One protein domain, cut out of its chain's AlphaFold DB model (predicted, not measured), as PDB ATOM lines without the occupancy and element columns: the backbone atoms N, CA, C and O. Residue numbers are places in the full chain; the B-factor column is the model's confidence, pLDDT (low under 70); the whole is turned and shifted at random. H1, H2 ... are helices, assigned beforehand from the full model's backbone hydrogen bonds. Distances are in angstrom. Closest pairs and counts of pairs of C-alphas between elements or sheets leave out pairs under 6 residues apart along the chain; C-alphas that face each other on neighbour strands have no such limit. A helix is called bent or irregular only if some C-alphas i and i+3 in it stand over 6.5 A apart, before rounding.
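This is residues 307 to 481 of the 1176 residues of the protein "Cell wall-binding protein yocH" of Blautia obeum (UniProt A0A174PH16). A long helix, H6, joins two groups of helices: H4 and H5 pack on it, and its last residues reach a cluster where H3, H7 and H9a pack on one another. H8 packs on H9a, and residues 473 to 481 of H9b stick out. The printed part has 175 residues, with nine named helices, H1 to H9, and no named strand: all helix. It is loose, radius of gyration of the C-alphas 19.7 A, spanning 58 by 47 by 30 A.

H1, residues 308 to 319, begins at C-alpha (-31.906, -31.966, 24.421). H2 is 322 to 328. H3, 330 to 347, is irregular, C-alphas 343 and 346 being 9.6 A apart. H4 is 351 to 362, H5 372 to 379. H6, 384 to 407, 35.1 A long, is only just irregular: C-alphas 385 and 388 are 6.9 A apart. H7 is 412 to 427, H8 435 to 443. H9, 449 to 481, one helix by its hydrogen bonds, is bent, C-alphas 460 and 463 being 6.6 A apart; its arms are H9a, 449 to 460, and H9b, 463 to 481, and H9b ends at C-alpha 481 at (-51.337, -20.367, 16.950).

H6 touches H4 with residues 389 to 400 alone, closest C-alphas Tyr 393 and Thr 357, 6.4 A. H5 and H6 form a hairpin, closest C-alphas Leu 373 and Val 390, 7.0 A. H2 only just touches H6, with 3 pairs of C-alphas within 8 A. H7 touches H3, closest C-alphas Val 421 and Ala 339, 5.5 A. H8 and H9a form a hairpin. H1 touches H9b with residues 310 to 313 alone. O i to N i+4 pairs are within hydrogen-bond range throughout, except H3 (10 of 14), H6 (16 of 20) and H9b (14 of 15).

The farthest C-alphas, Ser 379 and Lys 444, are 62.3 A apart. The printed part has no cut and no long link. pLDDT is under 70 in residues 307 to 326, 407 to 416 and 460 to 481.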
ATOM      1  N   THR A 307     -34.417 -29.057  22.833       34.12
ATOM      2  CA  THR A 307     -32.992 -28.693  22.919       34.12
ATOM      3  C   THR A 307     -32.103 -29.922  23.121       34.12
ATOM      4  O   THR A 307     -30.896 -29.824  22.921       34.12
ATOM      5  N   ILE A 308     -32.657 -31.077  23.520       30.69
ATOM      6  CA  ILE A 308     -31.906 -31.966  24.421       30.69
ATOM      7  C   ILE A 308     -31.397 -33.276  23.793       30.69
ATOM      8  O   ILE A 308     -30.287 -33.645  24.139       30.69
ATOM      9  N   VAL A 309     -32.009 -33.871  22.755       31.59
ATOM     10  CA  VAL A 309     -31.245 -34.841  21.918       31.59
ATOM     11  C   VAL A 309     -30.062 -34.147  21.246       31.59
ATOM     12  O   VAL A 309     -28.960 -34.681  21.242       31.59
ATOM     13  N   SER A 310     -30.227 -32.897  20.794       36.75
ATOM     14  CA  SER A 310     -29.082 -32.084  20.376       36.75
ATOM     15  C   SER A 310     -28.091 -31.867  21.527       36.75
ATOM     16  O   SER A 310     -26.897 -31.987  21.302       36.75
ATOM     17  N   ARG A 311     -28.550 -31.599  22.761       37.97
ATOM     18  CA  ARG A 311     -27.680 -31.416  23.940       37.97
ATOM     19  C   ARG A 311     -26.968 -32.705  24.377       37.97
ATOM     20  O   ARG A 311     -25.857 -32.583  24.869       37.97
ATOM     21  N   VAL A 312     -27.547 -33.896  24.189       35.28
ATOM     22  CA  VAL A 312     -26.932 -35.176  24.588       35.28
ATOM     23  C   VAL A 312     -26.074 -35.792  23.487       35.28
ATOM     24  O   VAL A 312     -24.998 -36.290  23.789       35.28
ATOM     25  N   MET A 313     -26.443 -35.631  22.210       41.38
ATOM     26  CA  MET A 313     -25.503 -35.859  21.107       41.38
ATOM     27  C   MET A 313     -24.295 -34.929  21.259       41.38
ATOM     28  O   MET A 313     -23.169 -35.396  21.184       41.38
ATOM     29  N   LEU A 314     -24.498 -33.642  21.582       46.25
ATOM     30  CA  LEU A 314     -23.397 -32.741  21.948       46.25
ATOM     31  C   LEU A 314     -22.655 -33.167  23.225       46.25
ATOM     32  O   LEU A 314     -21.457 -32.939  23.298       46.25
ATOM     33  N   HIS A 315     -23.325 -33.732  24.233       42.19
ATOM     34  CA  HIS A 315     -22.674 -34.166  25.475       42.19
ATOM     35  C   HIS A 315     -21.751 -35.359  25.226       42.19
ATOM     36  O   HIS A 315     -20.607 -35.323  25.666       42.19
ATOM     37  N   ASN A 316     -22.207 -36.359  24.470       41.50
ATOM     38  CA  ASN A 316     -21.408 -37.528  24.113       41.50
ATOM     39  C   ASN A 316     -20.264 -37.116  23.174       41.50
ATOM     40  O   ASN A 316     -19.111 -37.241  23.552       41.50
ATOM     41  N   ILE A 317     -20.560 -36.424  22.067       47.88
ATOM     42  CA  ILE A 317     -19.547 -35.924  21.113       47.88
ATOM     43  C   ILE A 317     -18.538 -34.953  21.779       47.88
ATOM     44  O   ILE A 317     -17.442 -34.743  21.259       47.88
ATOM     45  N   ARG A 318     -18.871 -34.368  22.941       49.94
ATOM     46  CA  ARG A 318     -17.949 -33.578  23.775       49.94
ATOM     47  C   ARG A 318     -17.210 -34.397  24.844       49.94
ATOM     48  O   ARG A 318     -16.072 -34.046  25.128       49.94
ATOM     49  N   LYS A 319     -17.786 -35.473  25.397       46.84
ATOM     50  CA  LYS A 319     -17.027 -36.498  26.147       46.84
ATOM     51  C   LYS A 319     -15.947 -37.114  25.252       46.84
ATOM     52  O   LYS A 319     -14.807 -37.230  25.675       46.84
ATOM     53  N   ASP A 320     -16.290 -37.364  23.990       49.25
ATOM     54  CA  ASP A 320     -15.397 -37.871  22.942       49.25
ATOM     55  C   ASP A 320     -14.437 -36.786  22.390       49.25
ATOM     56  O   ASP A 320     -13.680 -37.028  21.451       49.25
ATOM     57  N   GLY A 321     -14.507 -35.549  22.903       53.53
ATOM     58  CA  GLY A 321     -13.655 -34.417  22.520       53.53
ATOM     59  C   GLY A 321     -13.777 -33.922  21.069       53.53
ATOM     60  O   GLY A 321     -13.101 -32.963  20.707       53.53
ATOM     61  N   PHE A 322     -14.629 -34.521  20.231       61.72
ATOM     62  CA  PHE A 322     -14.585 -34.443  18.762       61.72
ATOM     63  C   PHE A 322     -14.512 -33.025  18.175       61.72
ATOM     64  O   PHE A 322     -13.711 -32.781  17.279       61.72
ATOM     65  N   PHE A 323     -15.323 -32.068  18.644       59.00
ATOM     66  CA  PHE A 323     -15.257 -30.692  18.118       59.00
ATOM     67  C   PHE A 323     -14.005 -29.939  18.586       59.00
ATOM     68  O   PHE A 323     -13.511 -29.066  17.875       59.00
ATOM     69  N   GLU A 324     -13.490 -30.279  19.767       64.62
ATOM     70  CA  GLU A 324     -12.316 -29.654  20.373       64.62
ATOM     71  C   GLU A 324     -11.028 -30.214  19.729       64.62
ATOM     72  O   GLU A 324     -10.148 -29.437  19.358       64.62
ATOM     73  N   SER A 325     -10.963 -31.525  19.453       65.31
ATOM     74  CA  SER A 325      -9.866 -32.177  18.717       65.31
ATOM     75  C   SER A 325      -9.865 -31.837  17.221       65.31
ATOM     76  O   SER A 325      -8.826 -31.466  16.671       65.31
ATOM     77  N   LEU A 326     -11.025 -31.844  16.556       66.69
ATOM     78  CA  LEU A 326     -11.148 -31.422  15.156       66.69
ATOM     79  C   LEU A 326     -10.765 -29.944  14.968       66.69
ATOM     80  O   LEU A 326     -10.105 -29.603  13.988       66.69
ATOM     81  N   TYR A 327     -11.123 -29.059  15.909       73.06
ATOM     82  CA  TYR A 327     -10.685 -27.659  15.867       73.06
ATOM     83  C   TYR A 327      -9.237 -27.449  16.344       73.06
ATOM     84  O   TYR A 327      -8.674 -26.382  16.106       73.06
ATOM     85  N   ALA A 328      -8.587 -28.447  16.951       70.75
ATOM     86  CA  ALA A 328      -7.143 -28.412  17.181       70.75
ATOM     87  C   ALA A 328      -6.343 -28.658  15.888       70.75
ATOM     88  O   ALA A 328      -5.242 -28.118  15.746       70.75
ATOM     89  N   HIS A 329      -6.890 -29.384  14.906       75.81
ATOM     90  CA  HIS A 329      -6.210 -29.650  13.632       75.81
ATOM     91  C   HIS A 329      -5.859 -28.331  12.900       75.81
ATOM     92  O   HIS A 329      -6.731 -27.463  12.772       75.81
ATOM     93  N   PRO A 330      -4.610 -28.111  12.439       75.81
ATOM     94  CA  PRO A 330      -4.240 -26.896  11.699       75.81
ATOM     95  C   PRO A 330      -5.081 -26.716  10.427       75.81
ATOM     96  O   PRO A 330      -5.733 -25.692  10.244       75.81
ATOM     97  N   ASP A 331      -5.145 -27.767   9.619       74.75
ATOM     98  CA  ASP A 331      -5.825 -27.843   8.325       74.75
ATOM     99  C   ASP A 331      -7.314 -27.479   8.447       74.75
ATOM    100  O   ASP A 331      -7.816 -26.598   7.756       74.75
ATOM    101  N   PHE A 332      -8.030 -28.056   9.419       77.19
ATOM    102  CA  PHE A 332      -9.437 -27.715   9.648       77.19
ATOM    103  C   PHE A 332      -9.635 -26.250  10.088       77.19
ATOM    104  O   PHE A 332     -10.613 -25.603   9.693       77.19
ATOM    105  N   ARG A 333      -8.705 -25.683  10.871       80.81
ATOM    106  CA  ARG A 333      -8.722 -24.252  11.226       80.81
ATOM    107  C   ARG A 333      -8.486 -23.371  10.002       80.81
ATOM    108  O   ARG A 333      -9.191 -22.375   9.849       80.81
ATOM    109  N   ASN A 334      -7.561 -23.745   9.121       80.88
ATOM    110  CA  ASN A 334      -7.267 -23.026   7.880       80.88
ATOM    111  C   ASN A 334      -8.468 -23.072   6.921       80.88
ATOM    112  O   ASN A 334      -8.996 -22.022   6.540       80.88
ATOM    113  N   ALA A 335      -8.999 -24.268   6.661       77.06
ATOM    114  CA  ALA A 335     -10.184 -24.510   5.841       77.06
ATOM    115  C   ALA A 335     -11.459 -23.792   6.337       77.06
ATOM    116  O   ALA A 335     -12.336 -23.444   5.538       77.06
ATOM    117  N   THR A 336     -11.577 -23.522   7.644       78.19
ATOM    118  CA  THR A 336     -12.701 -22.763   8.230       78.19
ATOM    119  C   THR A 336     -12.426 -21.271   8.452       78.19
ATOM    120  O   THR A 336     -13.373 -20.499   8.639       78.19
ATOM    121  N   ALA A 337     -11.171 -20.810   8.369       81.19
ATOM    122  CA  ALA A 337     -10.785 -19.438   8.708       81.19
ATOM    123  C   ALA A 337     -11.511 -18.369   7.875       81.19
ATOM    124  O   ALA A 337     -11.914 -17.340   8.417       81.19
ATOM    125  N   LYS A 338     -11.710 -18.593   6.569       84.50
ATOM    126  CA  LYS A 338     -12.374 -17.631   5.667       84.50
ATOM    127  C   LYS A 338     -13.847 -17.417   6.043       84.50
ATOM    128  O   LYS A 338     -14.254 -16.279   6.284       84.50
ATOM    129  N   ALA A 339     -14.603 -18.499   6.236       83.00
ATOM    130  CA  ALA A 339     -15.992 -18.451   6.699       83.00
ATOM    131  C   ALA A 339     -16.126 -17.884   8.133       83.00
ATOM    132  O   ALA A 339     -17.059 -17.133   8.426       83.00
ATOM    133  N   LEU A 340     -15.177 -18.170   9.034       84.88
ATOM    134  CA  LEU A 340     -15.153 -17.592  10.386       84.88
ATOM    135  C   LEU A 340     -14.855 -16.080  10.381       84.88
ATOM    136  O   LEU A 340     -15.494 -15.331  11.127       84.88
ATOM    137  N   ARG A 341     -13.934 -15.616   9.521       85.75
ATOM    138  CA  ARG A 341     -13.631 -14.188   9.312       85.75
ATOM    139  C   ARG A 341     -14.845 -13.437   8.765       85.75
ATOM    140  O   ARG A 341     -15.218 -12.423   9.346       85.75
ATOM    141  N   GLN A 342     -15.515 -13.963   7.733       83.81
ATOM    142  CA  GLN A 342     -16.781 -13.407   7.225       83.81
ATOM    143  C   GLN A 342     -17.840 -13.290   8.337       83.81
ATOM    144  O   GLN A 342     -18.507 -12.264   8.458       83.81
ATOM    145  N   ARG A 343     -17.979 -14.323   9.183       81.69
ATOM    146  CA  ARG A 343     -19.029 -14.396  10.214       81.69
ATOM    147  C   ARG A 343     -18.804 -13.478  11.421       81.69
ATOM    148  O   ARG A 343     -19.779 -13.053  12.037       81.69
ATOM    149  N   MET A 344     -17.553 -13.203  11.800       82.75
ATOM    150  CA  MET A 344     -17.222 -12.383  12.982       82.75
ATOM    151  C   MET A 344     -16.637 -10.999  12.664       82.75
ATOM    152  O   MET A 344     -16.572 -10.142  13.557       82.75
ATOM    153  N   GLY A 345     -16.198 -10.769  11.424       87.38
ATOM    154  CA  GLY A 345     -15.520  -9.548  10.996       87.38
ATOM    155  C   GLY A 345     -14.340  -9.201  11.908       87.38
ATOM    156  O   GLY A 345     -13.559 -10.066  12.303       87.38
ATOM    157  N   ARG A 346     -14.277  -7.935  12.341       80.50
ATOM    158  CA  ARG A 346     -13.254  -7.389  13.262       80.50
ATOM    159  C   ARG A 346     -13.204  -8.048  14.661       80.50
ATOM    160  O   ARG A 346     -12.400  -7.634  15.488       80.50
ATOM    161  N   ASN A 347     -14.055  -9.038  14.961       83.94
ATOM    162  CA  ASN A 347     -13.982  -9.833  16.196       83.94
ATOM    163  C   ASN A 347     -13.218 -11.162  16.029       83.94
ATOM    164  O   ASN A 347     -13.028 -11.857  17.025       83.94
ATOM    165  N   TYR A 348     -12.808 -11.542  14.813       86.75
ATOM    166  CA  TYR A 348     -12.004 -12.746  14.593       86.75
ATOM    167  C   TYR A 348     -10.579 -12.569  15.139       86.75
ATOM    168  O   TYR A 348      -9.937 -11.551  14.894       86.75
ATOM    169  N   VAL A 349     -10.101 -13.566  15.887       84.50
ATOM    170  CA  VAL A 349      -8.775 -13.627  16.525       84.50
ATOM    171  C   VAL A 349      -8.307 -15.078  16.436       84.50
ATOM    172  O   VAL A 349      -9.085 -15.967  16.778       84.50
ATOM    173  N   THR A 350      -7.078 -15.349  15.987       84.12
ATOM    174  CA  THR A 350      -6.564 -16.732  15.953       84.12
ATOM    175  C   THR A 350      -6.121 -17.201  17.344       84.12
ATOM    176  O   THR A 350      -5.759 -16.394  18.204       84.12
ATOM    177  N   ILE A 351      -6.126 -18.520  17.574       78.44
ATOM    178  CA  ILE A 351      -5.591 -19.123  18.812       78.44
ATOM    179  C   ILE A 351      -4.137 -18.687  19.032       78.44
ATOM    180  O   ILE A 351      -3.756 -18.341  20.144       78.44
ATOM    181  N   GLU A 352      -3.348 -18.658  17.963       82.75
ATOM    182  CA  GLU A 352      -1.941 -18.262  17.960       82.75
ATOM    183  C   GLU A 352      -1.739 -16.785  18.323       82.75
ATOM    184  O   GLU A 352      -0.977 -16.484  19.235       82.75
ATOM    185  N   GLN A 353      -2.498 -15.858  17.724       86.38
ATOM    186  CA  GLN A 353      -2.481 -14.442  18.115       86.38
ATOM    187  C   GLN A 353      -2.784 -14.267  19.610       86.38
ATOM    188  O   GLN A 353      -2.151 -13.454  20.286       86.38
ATOM    189  N   PHE A 354      -3.739 -15.036  20.142       86.62
ATOM    190  CA  PHE A 354      -4.080 -15.008  21.563       86.62
ATOM    191  C   PHE A 354      -2.978 -15.614  22.449       86.62
ATOM    192  O   PHE A 354      -2.606 -14.980  23.438       86.62
ATOM    193  N   LYS A 355      -2.403 -16.769  22.077       86.12
ATOM    194  CA  LYS A 355      -1.258 -17.382  22.772       86.12
ATOM    195  C   LYS A 355      -0.055 -16.437  22.801       86.12
ATOM    196  O   LYS A 355       0.412 -16.106  23.883       86.12
ATOM    197  N   ASN A 356       0.362 -15.909  21.652       89.62
ATOM    198  CA  ASN A 356       1.540 -15.044  21.529       89.62
ATOM    199  C   ASN A 356       1.356 -13.716  22.291       89.62
ATOM    200  O   ASN A 356       2.314 -13.171  22.836       89.62
ATOM    201  N   THR A 357       0.123 -13.207  22.396       88.75
ATOM    202  CA  THR A 357      -0.190 -12.046  23.254       88.75
ATOM    203  C   THR A 357      -0.146 -12.403  24.745       88.75
ATOM    204  O   THR A 357       0.280 -11.576  25.547       88.75
ATOM    205  N   GLY A 358      -0.531 -13.629  25.117       89.06
ATOM    206  CA  GLY A 358      -0.398 -14.158  26.477       89.06
ATOM    207  C   GLY A 358       1.060 -14.337  26.902       89.06
ATOM    208  O   GLY A 358       1.455 -13.798  27.929       89.06
ATOM    209  N   SER A 359       1.892 -14.987  26.081       91.00
ATOM    210  CA  SER A 359       3.327 -15.160  26.362       91.00
ATOM    211  C   SER A 359       4.045 -13.819  26.556       91.00
ATOM    212  O   SER A 359       4.892 -13.689  27.435       91.00
ATOM    213  N   ARG A 360       3.654 -12.787  25.793       91.25
ATOM    214  CA  ARG A 360       4.163 -11.409  25.943       91.25
ATOM    215  C   ARG A 360       3.721 -10.709  27.234       91.25
ATOM    216  O   ARG A 360       4.355  -9.725  27.600       91.25
ATOM    217  N   LEU A 361       2.664 -11.171  27.907       89.31
ATOM    218  CA  LEU A 361       2.288 -10.707  29.250       89.31
ATOM    219  C   LEU A 361       3.079 -11.441  30.334       89.31
ATOM    220  O   LEU A 361       3.642 -10.781  31.205       89.31
ATOM    221  N   THR A 362       3.207 -12.766  30.224       89.75
ATOM    222  CA  THR A 362       4.021 -13.574  31.146       89.75
ATOM    223  C   THR A 362       5.478 -13.105  31.154       89.75
ATOM    224  O   THR A 362       6.037 -12.853  32.216       89.75
ATOM    225  N   ALA A 363       6.062 -12.850  29.976       90.19
ATOM    226  CA  ALA A 363       7.413 -12.293  29.816       90.19
ATOM    227  C   ALA A 363       7.577 -10.843  30.330       90.19
ATOM    228  O   ALA A 363       8.674 -10.292  30.299       90.19
ATOM    229  N   LYS A 364       6.493 -10.206  30.790       88.06
ATOM    230  CA  LYS A 364       6.478  -8.891  31.448       88.06
ATOM    231  C   LYS A 364       6.104  -8.977  32.937       88.06
ATOM    232  O   LYS A 364       5.843  -7.947  33.548       88.06
ATOM    233  N   GLY A 365       6.059 -10.182  33.511       86.69
ATOM    234  CA  GLY A 365       5.715 -10.416  34.917       86.69
ATOM    235  C   GLY A 365       4.214 -10.382  35.231       86.69
ATOM    236  O   GLY A 365       3.841 -10.444  36.400       86.69
ATOM    237  N   TYR A 366       3.335 -10.302  34.226       87.75
ATOM    238  CA  TYR A 366       1.884 -10.304  34.434       87.75
ATOM    239  C   TYR A 366       1.293 -11.702  34.209       87.75
ATOM    240  O   TYR A 366       1.488 -12.309  33.154       87.75
ATOM    241  N   GLY A 367       0.508 -12.190  35.173       87.12
ATOM    242  CA  GLY A 367      -0.272 -13.423  35.024       87.12
ATOM    243  C   GLY A 367      -1.366 -13.315  33.953       87.12
ATOM    244  O   GLY A 367      -1.775 -12.224  33.558       87.12
ATOM    245  N   THR A 368      -1.872 -14.456  33.481       86.94
ATOM    246  CA  THR A 368      -2.871 -14.521  32.397       86.94
ATOM    247  C   THR A 368      -4.330 -14.569  32.869       86.94
ATOM    248  O   THR A 368      -5.233 -14.541  32.024       86.94
ATOM    249  N   ASP A 369      -4.612 -14.597  34.180       91.69
ATOM    250  CA  ASP A 369      -6.001 -14.591  34.656       91.69
ATOM    251  C   ASP A 369      -6.723 -13.265  34.359       91.69
ATOM    252  O   ASP A 369      -6.239 -12.153  34.575       91.69
ATOM    253  N   ILE A 370      -7.950 -13.394  33.859       88.94
ATOM    254  CA  ILE A 370      -8.743 -12.282  33.338       88.94
ATOM    255  C   ILE A 370      -9.516 -11.544  34.445       88.94
ATOM    256  O   ILE A 370      -9.980 -10.428  34.205       88.94
ATOM    257  N   LYS A 371      -9.693 -12.122  35.639       89.25
ATOM    258  CA  LYS A 371     -10.205 -11.406  36.819       89.25
ATOM    259  C   LYS A 371      -9.087 -10.557  37.418       89.25
ATOM    260  O   LYS A 371      -9.306  -9.366  37.629       89.25
ATOM    261  N   ASP A 372      -7.900 -11.128  37.604       89.31
ATOM    262  CA  ASP A 372      -6.781 -10.449  38.260       89.31
ATOM    263  C   ASP A 372      -6.196  -9.334  37.394       89.31
ATOM    264  O   ASP A 372      -6.106  -8.198  37.857       89.31
ATOM    265  N   LEU A 373      -5.992  -9.563  36.091       89.44
ATOM    266  CA  LEU A 373      -5.643  -8.485  35.154       89.44
ATOM    267  C   LEU A 373      -6.681  -7.342  35.156       89.44
ATOM    268  O   LEU A 373      -6.323  -6.179  34.983       89.44
ATOM    269  N   ARG A 374      -7.972  -7.630  35.389       90.69
ATOM    270  CA  ARG A 374      -9.019  -6.594  35.541       90.69
ATOM    271  C   ARG A 374      -9.034  -5.933  36.919       90.69
ATOM    272  O   ARG A 374      -9.530  -4.812  37.019       90.69
ATOM    273  N   LYS A 375      -8.550  -6.606  37.964       92.38
ATOM    274  CA  LYS A 375      -8.367  -6.055  39.313       92.38
ATOM    275  C   LYS A 375      -7.197  -5.071  39.291       92.38
ATOM    276  O   LYS A 375      -7.408  -3.897  39.572       92.38
ATOM    277  N   MET A 376      -6.036  -5.513  38.802       88.31
ATOM    278  CA  MET A 376      -4.829  -4.697  38.622       88.31
ATOM    279  C   MET A 376      -5.082  -3.471  37.727       88.31
ATOM    280  O   MET A 376      -4.660  -2.365  38.054       88.31
ATOM    281  N   LEU A 377      -5.850  -3.619  36.637       88.44
ATOM    282  CA  LEU A 377      -6.192  -2.493  35.753       88.44
ATOM    283  C   LEU A 377      -7.176  -1.483  36.380       88.44
ATOM    284  O   LEU A 377      -7.284  -0.364  35.887       88.44
ATOM    285  N   LYS A 378      -7.882  -1.852  37.459       88.50
ATOM    286  CA  LYS A 378      -8.728  -0.940  38.250       88.50
ATOM    287  C   LYS A 378      -7.978  -0.283  39.406       88.50
ATOM    288  O   LYS A 378      -8.271   0.863  39.713       88.50
ATOM    289  N   SER A 379      -7.041  -0.990  40.040       88.06
ATOM    290  CA  SER A 379      -6.203  -0.463  41.128       88.06
ATOM    291  C   SER A 379      -5.004   0.358  40.636       88.06
ATOM    292  O   SER A 379      -4.209   0.817  41.446       88.06
ATOM    293  N   GLY A 380      -4.839   0.518  39.318       85.25
ATOM    294  CA  GLY A 380      -3.701   1.222  38.718       85.25
ATOM    295  C   GLY A 380      -2.393   0.420  38.705       85.25
ATOM    296  O   GLY A 380      -1.397   0.906  38.183       85.25
ATOM    297  N   SER A 381      -2.400  -0.818  39.208       86.06
ATOM    298  CA  SER A 381      -1.236  -1.695  39.429       86.06
ATOM    299  C   SER A 381      -0.659  -2.321  38.144       86.06
ATOM    300  O   SER A 381      -0.216  -3.467  38.150       86.06
ATOM    301  N   ILE A 382      -0.715  -1.604  37.019       88.00
ATOM    302  CA  ILE A 382      -0.170  -2.002  35.713       88.00
ATOM    303  C   ILE A 382       0.524  -0.777  35.127       88.00
ATOM    304  O   ILE A 382      -0.110   0.274  34.989       88.00
ATOM    305  N   ALA A 383       1.796  -0.913  34.750       89.25
ATOM    306  CA  ALA A 383       2.567   0.186  34.176       89.25
ATOM    307  C   ALA A 383       1.910   0.716  32.888       89.25
ATOM    308  O   ALA A 383       1.410  -0.063  32.076       89.25
ATOM    309  N   GLU A 384       1.934   2.037  32.671       87.62
ATOM    310  CA  GLU A 384       1.212   2.693  31.563       87.62
ATOM    311  C   GLU A 384       1.525   2.059  30.196       87.62
ATOM    312  O   GLU A 384       0.620   1.697  29.444       87.62
ATOM    313  N   LYS A 385       2.818   1.796  29.951       87.25
ATOM    314  CA  LYS A 385       3.359   1.117  28.760       87.25
ATOM    315  C   LYS A 385       2.770  -0.279  28.491       87.25
ATOM    316  O   LYS A 385       2.758  -0.726  27.348       87.25
ATOM    317  N   ASP A 386       2.258  -0.957  29.519       90.19
ATOM    318  CA  ASP A 386       1.725  -2.321  29.440       90.19
ATOM    319  C   ASP A 386       0.187  -2.373  29.467       90.19
ATOM    320  O   ASP A 386      -0.403  -3.370  29.038       90.19
ATOM    321  N   LYS A 387      -0.494  -1.294  29.887       90.00
ATOM    322  CA  LYS A 387      -1.969  -1.234  29.926       90.00
ATOM    323  C   LYS A 387      -2.596  -1.538  28.565       90.00
ATOM    324  O   LYS A 387      -3.598  -2.250  28.510       90.00
ATOM    325  N   ALA A 388      -1.999  -1.072  27.466       89.69
ATOM    326  CA  ALA A 388      -2.469  -1.373  26.111       89.69
ATOM    327  C   ALA A 388      -2.408  -2.881  25.784       89.69
ATOM    328  O   ALA A 388      -3.353  -3.431  25.209       89.69
ATOM    329  N   LEU A 389      -1.340  -3.571  26.202       89.25
ATOM    330  CA  LEU A 389      -1.168  -5.015  26.009       89.25
ATOM    331  C   LEU A 389      -2.187  -5.808  26.842       89.25
ATOM    332  O   LEU A 389      -2.863  -6.690  26.307       89.25
ATOM    333  N   VAL A 390      -2.376  -5.439  28.114       89.38
ATOM    334  CA  VAL A 390      -3.368  -6.068  29.004       89.38
ATOM    335  C   VAL A 390      -4.798  -5.849  28.498       89.38
ATOM    336  O   VAL A 390      -5.580  -6.799  28.413       89.38
ATOM    337  N   GLN A 391      -5.157  -4.627  28.088       91.81
ATOM    338  CA  GLN A 391      -6.471  -4.348  27.496       91.81
ATOM    339  C   GLN A 391      -6.695  -5.125  26.193       91.81
ATOM    340  O   GLN A 391      -7.809  -5.608  25.959       91.81
ATOM    341  N   SER A 392      -5.657  -5.276  25.363       89.88
ATOM    342  CA  SER A 392      -5.713  -6.107  24.159       89.88
ATOM    343  C   SER A 392      -5.988  -7.568  24.516       89.88
ATOM    344  O   SER A 392      -6.969  -8.135  24.037       89.88
ATOM    345  N   TYR A 393      -5.235  -8.156  25.450       91.44
ATOM    346  CA  TYR A 393      -5.431  -9.542  25.883       91.44
ATOM    347  C   TYR A 393      -6.815  -9.789  26.508       91.44
ATOM    348  O   TYR A 393      -7.487 -10.764  26.164       91.44
ATOM    349  N   ILE A 394      -7.320  -8.873  27.345       90.56
ATOM    350  CA  ILE A 394      -8.682  -8.953  27.906       90.56
ATOM    351  C   ILE A 394      -9.746  -8.886  26.793       90.56
ATOM    352  O   ILE A 394     -10.734  -9.630  26.835       90.56
ATOM    353  N   ARG A 395      -9.550  -8.031  25.777       90.75
ATOM    354  CA  ARG A 395     -10.431  -7.923  24.598       90.75
ATOM    355  C   ARG A 395     -10.384  -9.198  23.752       90.75
ATOM    356  O   ARG A 395     -11.436  -9.719  23.377       90.75
ATOM    357  N   MET A 396      -9.192  -9.737  23.512       87.31
ATOM    358  CA  MET A 396      -8.966 -10.977  22.770       87.31
ATOM    359  C   MET A 396      -9.548 -12.185  23.507       87.31
ATOM    360  O   MET A 396     -10.237 -12.970  22.875       87.31
ATOM    361  N   SER A 397      -9.424 -12.287  24.834       86.12
ATOM    362  CA  SER A 397     -10.096 -13.317  25.647       86.12
ATOM    363  C   SER A 397     -11.629 -13.229  25.564       86.12
ATOM    364  O   SER A 397     -12.331 -14.246  25.565       86.12
ATOM    365  N   GLY A 398     -12.171 -12.011  25.453       87.00
ATOM    366  CA  GLY A 398     -13.594 -11.770  25.199       87.00
ATOM    367  C   GLY A 398     -14.050 -12.177  23.794       87.00
ATOM    368  O   GLY A 398     -15.197 -12.587  23.629       87.00
ATOM    369  N   ASN A 399     -13.168 -12.099  22.793       87.44
ATOM    370  CA  ASN A 399     -13.432 -12.540  21.418       87.44
ATOM    371  C   ASN A 399     -13.185 -14.043  21.218       87.44
ATOM    372  O   ASN A 399     -13.978 -14.701  20.550       87.44
ATOM    373  N   MET A 400     -12.175 -14.615  21.871       82.44
ATOM    374  CA  MET A 400     -11.898 -16.051  21.887       82.44
ATOM    375  C   MET A 400     -13.093 -16.814  22.478       82.44
ATOM    376  O   MET A 400     -13.568 -17.764  21.874       82.44
ATOM    377  N   ARG A 401     -13.716 -16.292  23.548       82.69
ATOM    378  CA  ARG A 401     -14.997 -16.795  24.098       82.69
ATOM    379  C   ARG A 401     -16.244 -16.556  23.220       82.69
ATOM    380  O   ARG A 401     -17.341 -16.968  23.608       82.69
ATOM    381  N   LYS A 402     -16.116 -15.887  22.066       82.94
ATOM    382  CA  LYS A 402     -17.137 -15.849  20.995       82.94
ATOM    383  C   LYS A 402     -16.808 -16.856  19.890       82.94
ATOM    384  O   LYS A 402     -17.727 -17.513  19.416       82.94
ATOM    385  N   LEU A 403     -15.527 -16.972  19.516       82.06
ATOM    386  CA  LEU A 403     -15.020 -17.963  18.561       82.06
ATOM    387  C   LEU A 403     -15.314 -19.384  19.048       82.06
ATOM    388  O   LEU A 403     -15.971 -20.136  18.339       82.06
ATOM    389  N   ASP A 404     -14.926 -19.689  20.288       76.44
ATOM    390  CA  ASP A 404     -15.257 -20.906  21.037       76.44
ATOM    391  C   ASP A 404     -16.736 -21.290  20.865       76.44
ATOM    392  O   ASP A 404     -17.050 -22.330  20.308       76.44
ATOM    393  N   LYS A 405     -17.674 -20.383  21.156       76.25
ATOM    394  CA  LYS A 405     -19.128 -20.630  21.029       76.25
ATOM    395  C   LYS A 405     -19.652 -20.783  19.591       76.25
ATOM    396  O   LYS A 405     -20.859 -20.972  19.401       76.25
ATOM    397  N   ILE A 406     -18.789 -20.648  18.586       71.44
ATOM    398  CA  ILE A 406     -19.068 -20.925  17.172       71.44
ATOM    399  C   ILE A 406     -18.420 -22.246  16.736       71.44
ATOM    400  O   ILE A 406     -19.028 -22.935  15.923       71.44
ATOM    401  N   VAL A 407     -17.237 -22.597  17.254       69.69
ATOM    402  CA  VAL A 407     -16.463 -23.798  16.862       69.69
ATOM    403  C   VAL A 407     -16.686 -25.004  17.782       69.69
ATOM    404  O   VAL A 407     -16.602 -26.136  17.325       69.69
ATOM    405  N   ASN A 408     -17.061 -24.752  19.036       66.06
ATOM    406  CA  ASN A 408     -17.489 -25.698  20.064       66.06
ATOM    407  C   ASN A 408     -18.976 -25.422  20.419       66.06
ATOM    408  O   ASN A 408     -19.302 -24.632  21.318       66.06
ATOM    409  N   PRO A 409     -19.929 -25.961  19.635       63.31
ATOM    410  CA  PRO A 409     -21.314 -25.491  19.621       63.31
ATOM    411  C   PRO A 409     -22.181 -26.052  20.766       63.31
ATOM    412  O   PRO A 409     -23.012 -26.925  20.559       63.31
ATOM    413  N   THR A 410     -22.101 -25.475  21.966       55.44
ATOM    414  CA  THR A 410     -22.828 -25.932  23.183       55.44
ATOM    415  C   THR A 410     -24.368 -25.817  23.182       55.44
ATOM    416  O   THR A 410     -25.014 -26.144  24.177       55.44
ATOM    417  N   ASN A 411     -25.002 -25.298  22.126       54.78
ATOM    418  CA  ASN A 411     -26.451 -25.047  22.073       54.78
ATOM    419  C   ASN A 411     -26.953 -24.906  20.624       54.78
ATOM    420  O   ASN A 411     -26.157 -24.668  19.724       54.78
ATOM    421  N   ALA A 412     -28.274 -24.959  20.398       51.94
ATOM    422  CA  ALA A 412     -28.898 -24.883  19.065       51.94
ATOM    423  C   ALA A 412     -28.442 -23.679  18.206       51.94
ATOM    424  O   ALA A 412     -28.203 -23.817  17.007       51.94
ATOM    425  N   LYS A 413     -28.242 -22.497  18.810       61.69
ATOM    426  CA  LYS A 413     -27.710 -21.325  18.087       61.69
ATOM    427  C   LYS A 413     -26.232 -21.510  17.719       61.69
ATOM    428  O   LYS A 413     -25.826 -21.083  16.642       61.69
ATOM    429  N   GLY A 414     -25.451 -22.158  18.583       63.03
ATOM    430  CA  GLY A 414     -24.094 -22.627  18.290       63.03
ATOM    431  C   GLY A 414     -24.067 -23.654  17.152       63.03
ATOM    432  O   GLY A 414     -23.330 -23.457  16.194       63.03
ATOM    433  N   ILE A 415     -24.921 -24.682  17.191       58.38
ATOM    434  CA  ILE A 415     -25.026 -25.730  16.155       58.38
ATOM    435  C   ILE A 415     -25.265 -25.102  14.779       58.38
ATOM    436  O   ILE A 415     -24.549 -25.395  13.825       58.38
ATOM    437  N   ASN A 416     -26.225 -24.178  14.683       62.75
ATOM    438  CA  ASN A 416     -26.592 -23.554  13.410       62.75
ATOM    439  C   ASN A 416     -25.564 -22.482  12.986       62.75
ATOM    440  O   ASN A 416     -25.489 -22.118  11.811       62.75
ATOM    441  N   ASN A 417     -24.708 -22.023  13.913       72.00
ATOM    442  CA  ASN A 417     -23.496 -21.286  13.568       72.00
ATOM    443  C   ASN A 417     -22.419 -22.203  12.971       72.00
ATOM    444  O   ASN A 417     -21.950 -21.912  11.874       72.00
ATOM    445  N   TYR A 418     -22.072 -23.301  13.649       70.38
ATOM    446  CA  TYR A 418     -21.023 -24.235  13.229       70.38
ATOM    447  C   TYR A 418     -21.351 -24.908  11.891       70.38
ATOM    448  O   TYR A 418     -20.570 -24.814  10.947       70.38
ATOM    449  N   TYR A 419     -22.558 -25.474  11.753       74.19
ATOM    450  CA  TYR A 419     -23.056 -26.021  10.484       74.19
ATOM    451  C   TYR A 419     -22.987 -24.980   9.360       74.19
ATOM    452  O   TYR A 419     -22.577 -25.302   8.249       74.19
ATOM    453  N   GLY A 420     -23.332 -23.718   9.644       78.88
ATOM    454  CA  GLY A 420     -23.239 -22.628   8.674       78.88
ATOM    455  C   GLY A 420     -21.803 -22.301   8.243       78.88
ATOM    456  O   GLY A 420     -21.592 -21.992   7.077       78.88
ATOM    457  N   VAL A 421     -20.825 -22.390   9.153       80.31
ATOM    458  CA  VAL A 421     -19.394 -22.215   8.842       80.31
ATOM    459  C   VAL A 421     -18.896 -23.365   7.964       80.31
ATOM    460  O   VAL A 421     -18.416 -23.112   6.864       80.31
ATOM    461  N   VAL A 422     -19.087 -24.619   8.388       77.12
ATOM    462  CA  VAL A 422     -18.615 -25.801   7.638       77.12
ATOM    463  C   VAL A 422     -19.285 -25.895   6.259       77.12
ATOM    464  O   VAL A 422     -18.626 -26.175   5.260       77.12
ATOM    465  N   LYS A 423     -20.586 -25.586   6.167       86.31
ATOM    466  CA  LYS A 423     -21.329 -25.544   4.897       86.31
ATOM    467  C   LYS A 423     -20.818 -24.469   3.936       86.31
ATOM    468  O   LYS A 423     -20.849 -24.692   2.728       86.31
ATOM    469  N   GLN A 424     -20.385 -23.320   4.456       87.69
ATOM    470  CA  GLN A 424     -19.783 -22.266   3.642       87.69
ATOM    471  C   GLN A 424     -18.384 -22.682   3.170       87.69
ATOM    472  O   GLN A 424     -18.110 -22.586   1.980       87.69
ATOM    473  N   SER A 425     -17.548 -23.236   4.055       85.31
ATOM    474  CA  SER A 425     -16.217 -23.749   3.698       85.31
ATOM    475  C   SER A 425     -16.245 -24.812   2.595       85.31
ATOM    476  O   SER A 425     -15.428 -24.740   1.687       85.31
ATOM    477  N   LEU A 426     -17.201 -25.750   2.620       84.44
ATOM    478  CA  LEU A 426     -17.376 -26.727   1.532       84.44
ATOM    479  C   LEU A 426     -17.762 -26.055   0.203       84.44
ATOM    480  O   LEU A 426     -17.170 -26.340  -0.836       84.44
ATOM    481  N   ARG A 427     -18.720 -25.118   0.235       87.19
ATOM    482  CA  ARG A 427     -19.183 -24.387  -0.959       87.19
ATOM    483  C   ARG A 427     -18.092 -23.543  -1.604       87.19
ATOM    484  O   ARG A 427     -18.009 -23.500  -2.825       87.19
ATOM    485  N   GLU A 428     -17.250 -22.901  -0.801       85.88
ATOM    486  CA  GLU A 428     -16.123 -22.097  -1.291       85.88
ATOM    487  C   GLU A 428     -14.994 -22.932  -1.919       85.88
ATOM    488  O   GLU A 428     -14.055 -22.354  -2.459       85.88
ATOM    489  N   ARG A 429     -15.105 -24.266  -1.880       84.31
ATOM    490  CA  ARG A 429     -14.220 -25.237  -2.542       84.31
ATOM    491  C   ARG A 429     -14.910 -25.988  -3.687       84.31
ATOM    492  O   ARG A 429     -14.422 -27.016  -4.137       84.31
ATOM    493  N   GLY A 430     -16.093 -25.538  -4.114       85.50
ATOM    494  CA  GLY A 430     -16.909 -26.215  -5.132       85.50
ATOM    495  C   GLY A 430     -17.594 -27.508  -4.660       85.50
ATOM    496  O   GLY A 430     -18.370 -28.101  -5.407       85.50
ATOM    497  N   ILE A 431     -17.373 -27.947  -3.415       85.50
ATOM    498  CA  ILE A 431     -17.904 -29.212  -2.905       85.50
ATOM    499  C   ILE A 431     -19.357 -29.026  -2.459       85.50
ATOM    500  O   ILE A 431     -19.659 -28.282  -1.521       85.50
ATOM    501  N   GLU A 432     -20.284 -29.750  -3.092       83.94
ATOM    502  CA  GLU A 432     -21.697 -29.708  -2.712       83.94
ATOM    503  C   GLU A 432     -21.895 -30.228  -1.270       83.94
ATOM    504  O   GLU A 432     -21.604 -31.396  -0.987       83.94
ATOM    505  N   PRO A 433     -22.454 -29.419  -0.344       79.12
ATOM    506  CA  PRO A 433     -22.662 -29.810   1.048       79.12
ATOM    507  C   PRO A 433     -23.891 -30.730   1.188       79.12
ATOM    508  O   PRO A 433     -24.916 -30.377   1.780       79.12
ATOM    509  N   ASN A 434     -23.802 -31.932   0.625       85.50
ATOM    510  CA  ASN A 434     -24.875 -32.917   0.558       85.50
ATOM    511  C   ASN A 434     -24.426 -34.233   1.191       85.50
ATOM    512  O   ASN A 434     -23.550 -34.924   0.677       85.50
ATOM    513  N   ALA A 435     -25.061 -34.607   2.302       73.19
ATOM    514  CA  ALA A 435     -24.644 -35.751   3.109       73.19
ATOM    515  C   ALA A 435     -24.636 -37.094   2.347       73.19
ATOM    516  O   ALA A 435     -23.824 -37.961   2.667       73.19
ATOM    517  N   ARG A 436     -25.492 -37.279   1.328       80.38
ATOM    518  CA  ARG A 436     -25.507 -38.513   0.517       80.38
ATOM    519  C   ARG A 436     -24.349 -38.536  -0.484       80.38
ATOM    520  O   ARG A 436     -23.707 -39.573  -0.634       80.38
ATOM    521  N   LYS A 437     -24.043 -37.395  -1.118       83.81
ATOM    522  CA  LYS A 437     -22.896 -37.256  -2.032       83.81
ATOM    523  C   LYS A 437     -21.569 -37.350  -1.268       83.81
ATOM    524  O   LYS A 437     -20.745 -38.184  -1.614       83.81
ATOM    525  N   LEU A 438     -21.418 -36.618  -0.161       80.06
ATOM    526  CA  LEU A 438     -20.211 -36.631   0.677       80.06
ATOM    527  C   LEU A 438     -19.887 -38.024   1.241       80.06
ATOM    528  O   LEU A 438     -18.739 -38.449   1.153       80.06
ATOM    529  N   LYS A 439     -20.880 -38.787   1.734       80.69
ATOM    530  CA  LYS A 439     -20.661 -40.194   2.133       80.69
ATOM    531  C   LYS A 439     -20.164 -41.064   0.967       80.69
ATOM    532  O   LYS A 439     -19.279 -41.892   1.172       80.69
ATOM    533  N   LYS A 440     -20.698 -40.873  -0.249       86.94
ATOM    534  CA  LYS A 440     -20.265 -41.603  -1.457       86.94
ATOM    535  C   LYS A 440     -18.837 -41.219  -1.867       86.94
ATOM    536  O   LYS A 440     -18.057 -42.112  -2.182       86.94
ATOM    537  N   SER A 441     -18.478 -39.935  -1.814       80.94
ATOM    538  CA  SER A 441     -17.124 -39.453  -2.127       80.94
ATOM    539  C   SER A 441     -16.089 -39.927  -1.105       80.94
ATOM    540  O   SER A 441     -15.048 -40.428  -1.514       80.94
ATOM    541  N   LEU A 442     -16.400 -39.871   0.198       82.38
ATOM    542  CA  LEU A 442     -15.542 -40.416   1.260       82.38
ATOM    543  C   LEU A 442     -15.318 -41.928   1.097       82.38
ATOM    544  O   LEU A 442     -14.172 -42.366   1.123       82.38
ATOM    545  N   LYS A 443     -16.376 -42.728   0.862       85.44
ATOM    546  CA  LYS A 443     -16.227 -44.183   0.633       85.44
ATOM    547  C   LYS A 443     -15.447 -44.506  -0.654       85.44
ATOM    548  O   LYS A 443     -14.823 -45.555  -0.723       85.44
ATOM    549  N   LYS A 444     -15.463 -43.623  -1.659       87.00
ATOM    550  CA  LYS A 444     -14.674 -43.754  -2.899       87.00
ATOM    551  C   LYS A 444     -13.298 -43.064  -2.848       87.00
ATOM    552  O   LYS A 444     -12.707 -42.858  -3.900       87.00
ATOM    553  N   GLY A 445     -12.817 -42.635  -1.677       83.00
ATOM    554  CA  GLY A 445     -11.514 -41.967  -1.533       83.00
ATOM    555  C   GLY A 445     -11.387 -40.593  -2.213       83.00
ATOM    556  O   GLY A 445     -10.341 -39.967  -2.111       83.00
ATOM    557  N   LYS A 446     -12.448 -40.073  -2.851       83.94
ATOM    558  CA  LYS A 446     -12.441 -38.841  -3.669       83.94
ATOM    559  C   LYS A 446     -12.349 -37.533  -2.861       83.94
ATOM    560  O   LYS A 446     -12.726 -36.482  -3.364       83.94
ATOM    561  N   LEU A 447     -11.940 -37.603  -1.595       83.88
ATOM    562  CA  LEU A 447     -11.757 -36.471  -0.686       83.88
ATOM    563  C   LEU A 447     -10.571 -36.782   0.235       83.88
ATOM    564  O   LEU A 447     -10.611 -37.754   0.998       83.88
ATOM    565  N   SER A 448      -9.543 -35.940   0.172       79.62
ATOM    566  CA  SER A 448      -8.298 -36.008   0.949       79.62
ATOM    567  C   SER A 448      -8.128 -34.748   1.818       79.62
ATOM    568  O   SER A 448      -8.933 -33.819   1.728       79.62
ATOM    569  N   GLY A 449      -7.127 -34.745   2.707       82.25
ATOM    570  CA  GLY A 449      -6.721 -33.581   3.511       82.25
ATOM    571  C   GLY A 449      -7.869 -32.789   4.159       82.25
ATOM    572  O   GLY A 449      -8.785 -33.352   4.767       82.25
ATOM    573  N   GLU A 450      -7.828 -31.466   3.994       79.81
ATOM    574  CA  GLU A 450      -8.842 -30.521   4.478       79.81
ATOM    575  C   GLU A 450     -10.276 -30.866   4.045       79.81
ATOM    576  O   GLU A 450     -11.212 -30.690   4.825       79.81
ATOM    577  N   ASP A 451     -10.470 -31.379   2.830       85.19
ATOM    578  CA  ASP A 451     -11.802 -31.632   2.271       85.19
ATOM    579  C   ASP A 451     -12.433 -32.895   2.860       85.19
ATOM    580  O   ASP A 451     -13.642 -32.940   3.109       85.19
ATOM    581  N   ARG A 452     -11.602 -33.894   3.179       83.62
ATOM    582  CA  ARG A 452     -11.991 -35.054   3.990       83.62
ATOM    583  C   ARG A 452     -12.446 -34.613   5.381       83.62
ATOM    584  O   ARG A 452     -13.521 -35.029   5.820       83.62
ATOM    585  N   LEU A 453     -11.679 -33.736   6.036       78.62
ATOM    586  CA  LEU A 453     -11.998 -33.199   7.364       78.62
ATOM    587  C   LEU A 453     -13.287 -32.360   7.346       78.62
ATOM    588  O   LEU A 453     -14.179 -32.592   8.162       78.62
ATOM    589  N   LEU A 454     -13.450 -31.443   6.383       78.56
ATOM    590  CA  LEU A 454     -14.680 -30.660   6.201       78.56
ATOM    591  C   LEU A 454     -15.901 -31.551   5.920       78.56
ATOM    592  O   LEU A 454     -16.982 -31.301   6.459       78.56
ATOM    593  N   ALA A 455     -15.751 -32.599   5.106       77.31
ATOM    594  CA  ALA A 455     -16.830 -33.537   4.810       77.31
ATOM    595  C   ALA A 455     -17.238 -34.362   6.041       77.31
ATOM    596  O   ALA A 455     -18.433 -34.503   6.309       77.31
ATOM    597  N   GLN A 456     -16.275 -34.865   6.819       75.94
ATOM    598  CA  GLN A 456     -16.533 -35.571   8.079       75.94
ATOM    599  C   GLN A 456     -17.204 -34.650   9.111       75.94
ATOM    600  O   GLN A 456     -18.251 -35.004   9.659       75.94
ATOM    601  N   ALA A 457     -16.681 -33.432   9.294       70.88
ATOM    602  CA  ALA A 457     -17.264 -32.401  10.153       70.88
ATOM    603  C   ALA A 457     -18.719 -32.095   9.773       70.88
ATOM    604  O   ALA A 457     -19.606 -32.058  10.632       70.88
ATOM    605  N   TYR A 458     -18.980 -31.922   8.471       75.00
ATOM    606  CA  TYR A 458     -20.317 -31.670   7.952       75.00
ATOM    607  C   TYR A 458     -21.255 -32.844   8.217       75.00
ATOM    608  O   TYR A 458     -22.383 -32.618   8.644       75.00
ATOM    609  N   LEU A 459     -20.814 -34.085   8.004       71.50
ATOM    610  CA  LEU A 459     -21.633 -35.271   8.257       71.50
ATOM    611  C   LEU A 459     -22.003 -35.424   9.738       71.50
ATOM    612  O   LEU A 459     -23.164 -35.724  10.019       71.50
ATOM    613  N   GLY A 460     -21.070 -35.147  10.656       62.38
ATOM    614  CA  GLY A 460     -21.333 -35.136  12.098       62.38
ATOM    615  C   GLY A 460     -22.382 -34.091  12.495       62.38
ATOM    616  O   GLY A 460     -23.422 -34.426  13.064       62.38
ATOM    617  N   ILE A 461     -22.174 -32.817  12.135       61.31
ATOM    618  CA  ILE A 461     -23.093 -31.741  12.548       61.31
ATOM    619  C   ILE A 461     -24.407 -31.704  11.741       61.31
ATOM    620  O   ILE A 461     -25.423 -31.251  12.261       61.31
ATOM    621  N   ASN A 462     -24.455 -32.193  10.497       61.03
ATOM    622  CA  ASN A 462     -25.642 -32.105   9.631       61.03
ATOM    623  C   ASN A 462     -26.889 -32.779  10.230       61.03
ATOM    624  O   ASN A 462     -27.992 -32.255  10.068       61.03
ATOM    625  N   ASN A 463     -26.740 -33.905  10.930       52.19
ATOM    626  CA  ASN A 463     -27.881 -34.578  11.560       52.19
ATOM    627  C   ASN A 463     -28.394 -33.766  12.765       52.19
ATOM    628  O   ASN A 463     -29.585 -33.470  12.855       52.19
ATOM    629  N   ILE A 464     -27.474 -33.290  13.610       49.94
ATOM    630  CA  ILE A 464     -27.758 -32.428  14.771       49.94
ATOM    631  C   ILE A 464     -28.400 -31.099  14.327       49.94
ATOM    632  O   ILE A 464     -29.321 -30.599  14.971       49.94
ATOM    633  N   HIS A 465     -27.967 -30.546  13.190       55.75
ATOM    634  CA  HIS A 465     -28.530 -29.342  12.581       55.75
ATOM    635  C   HIS A 465     -29.948 -29.555  12.032       55.75
ATOM    636  O   HIS A 465     -30.812 -28.704  12.234       55.75
ATOM    637  N   LYS A 466     -30.213 -30.680  11.348       52.16
ATOM    638  CA  LYS A 466     -31.556 -31.013  10.836       52.16
ATOM    639  C   LYS A 466     -32.592 -31.091  11.957       52.16
ATOM    640  O   LYS A 466     -33.695 -30.584  11.775       52.16
ATOM    641  N   LEU A 467     -32.208 -31.663  13.099       43.56
ATOM    642  CA  LEU A 467     -32.981 -31.599  14.339       43.56
ATOM    643  C   LEU A 467     -33.127 -30.125  14.767       43.56
ATOM    644  O   LEU A 467     -34.212 -29.565  14.677       43.56
ATOM    645  N   SER A 468     -32.023 -29.447  15.100       45.22
ATOM    646  CA  SER A 468     -31.988 -28.051  15.584       45.22
ATOM    647  C   SER A 468     -32.855 -27.047  14.791       45.22
ATOM    648  O   SER A 468     -33.495 -26.173  15.381       45.22
ATOM    649  N   GLU A 469     -32.923 -27.151  13.460       46.56
ATOM    650  CA  GLU A 469     -33.786 -26.294  12.632       46.56
ATOM    651  C   GLU A 469     -35.270 -26.691  12.643       46.56
ATOM    652  O   GLU A 469     -36.119 -25.800  12.718       46.56
ATOM    653  N   TYR A 470     -35.615 -27.983  12.643       37.91
ATOM    654  CA  TYR A 470     -37.011 -28.427  12.781       37.91
ATOM    655  C   TYR A 470     -37.620 -27.917  14.099       37.91
ATOM    656  O   TYR A 470     -38.697 -27.317  14.119       37.91
ATOM    657  N   ASN A 471     -36.838 -28.017  15.174       38.19
ATOM    658  CA  ASN A 471     -37.138 -27.514  16.514       38.19
ATOM    659  C   ASN A 471     -37.454 -26.004  16.492       38.19
ATOM    660  O   ASN A 471     -38.414 -25.530  17.104       38.19
ATOM    661  N   ARG A 472     -36.658 -25.234  15.732       41.44
ATOM    662  CA  ARG A 472     -36.796 -23.777  15.568       41.44
ATOM    663  C   ARG A 472     -38.036 -23.379  14.758       41.44
ATOM    664  O   ARG A 472     -38.548 -22.273  14.951       41.44
ATOM    665  N   VAL A 473     -38.504 -24.236  13.851       33.19
ATOM    666  CA  VAL A 473     -39.711 -24.007  13.039       33.19
ATOM    667  C   VAL A 473     -40.974 -24.386  13.814       33.19
ATOM    668  O   VAL A 473     -41.877 -23.554  13.910       33.19
ATOM    669  N   SER A 474     -41.007 -25.561  14.453       32.31
ATOM    670  CA  SER A 474     -42.137 -26.018  15.282       32.31
ATOM    671  C   SER A 474     -42.509 -24.990  16.364       32.31
ATOM    672  O   SER A 474     -43.638 -24.491  16.410       32.31
ATOM    673  N   MET A 475     -41.514 -24.518  17.129       30.28
ATOM    674  CA  MET A 475     -41.701 -23.493  18.169       30.28
ATOM    675  C   MET A 475     -42.234 -22.148  17.636       30.28
ATOM    676  O   MET A 475     -42.882 -21.402  18.372       30.28
ATOM    677  N   LYS A 476     -42.002 -21.812  16.356       30.84
ATOM    678  CA  LYS A 476     -42.594 -20.620  15.720       30.84
ATOM    679  C   LYS A 476     -44.045 -20.844  15.299       30.84
ATOM    680  O   LYS A 476     -44.839 -19.912  15.431       30.84
ATOM    681  N   GLY A 477     -44.390 -22.042  14.827       29.27
ATOM    682  CA  GLY A 477     -45.769 -22.429  14.513       29.27
ATOM    683  C   GLY A 477     -46.665 -22.319  15.746       29.27
ATOM    684  O   GLY A 477     -47.620 -21.538  15.745       29.27
ATOM    685  N   ALA A 478     -46.270 -22.983  16.839       29.12
ATOM    686  CA  ALA A 478     -46.963 -22.927  18.127       29.12
ATOM    687  C   ALA A 478     -47.103 -21.486  18.665       29.12
ATOM    688  O   ALA A 478     -48.182 -21.060  19.079       29.12
ATOM    689  N   ALA A 479     -46.045 -20.669  18.578       28.97
ATOM    690  CA  ALA A 479     -46.112 -19.263  18.980       28.97
ATOM    691  C   ALA A 479     -47.093 -18.418  18.129       28.97
ATOM    692  O   ALA A 479     -47.617 -17.413  18.616       28.97
ATOM    693  N   HIS A 480     -47.366 -18.804  16.877       29.45
ATOM    694  CA  HIS A 480     -48.324 -18.129  15.992       29.45
ATOM    695  C   HIS A 480     -49.769 -18.647  16.107       29.45
ATOM    696  O   HIS A 480     -50.689 -17.896  15.758       29.45
ATOM    697  N   SER A 481     -49.996 -19.871  16.599       29.23
ATOM    698  CA  SER A 481     -51.337 -20.367  16.950       29.23
ATOM    699  C   SER A 481     -51.786 -19.803  18.303       29.23
ATOM    700  O   SER A 481     -52.805 -19.111  18.352       29.23
TER     701      SER A 481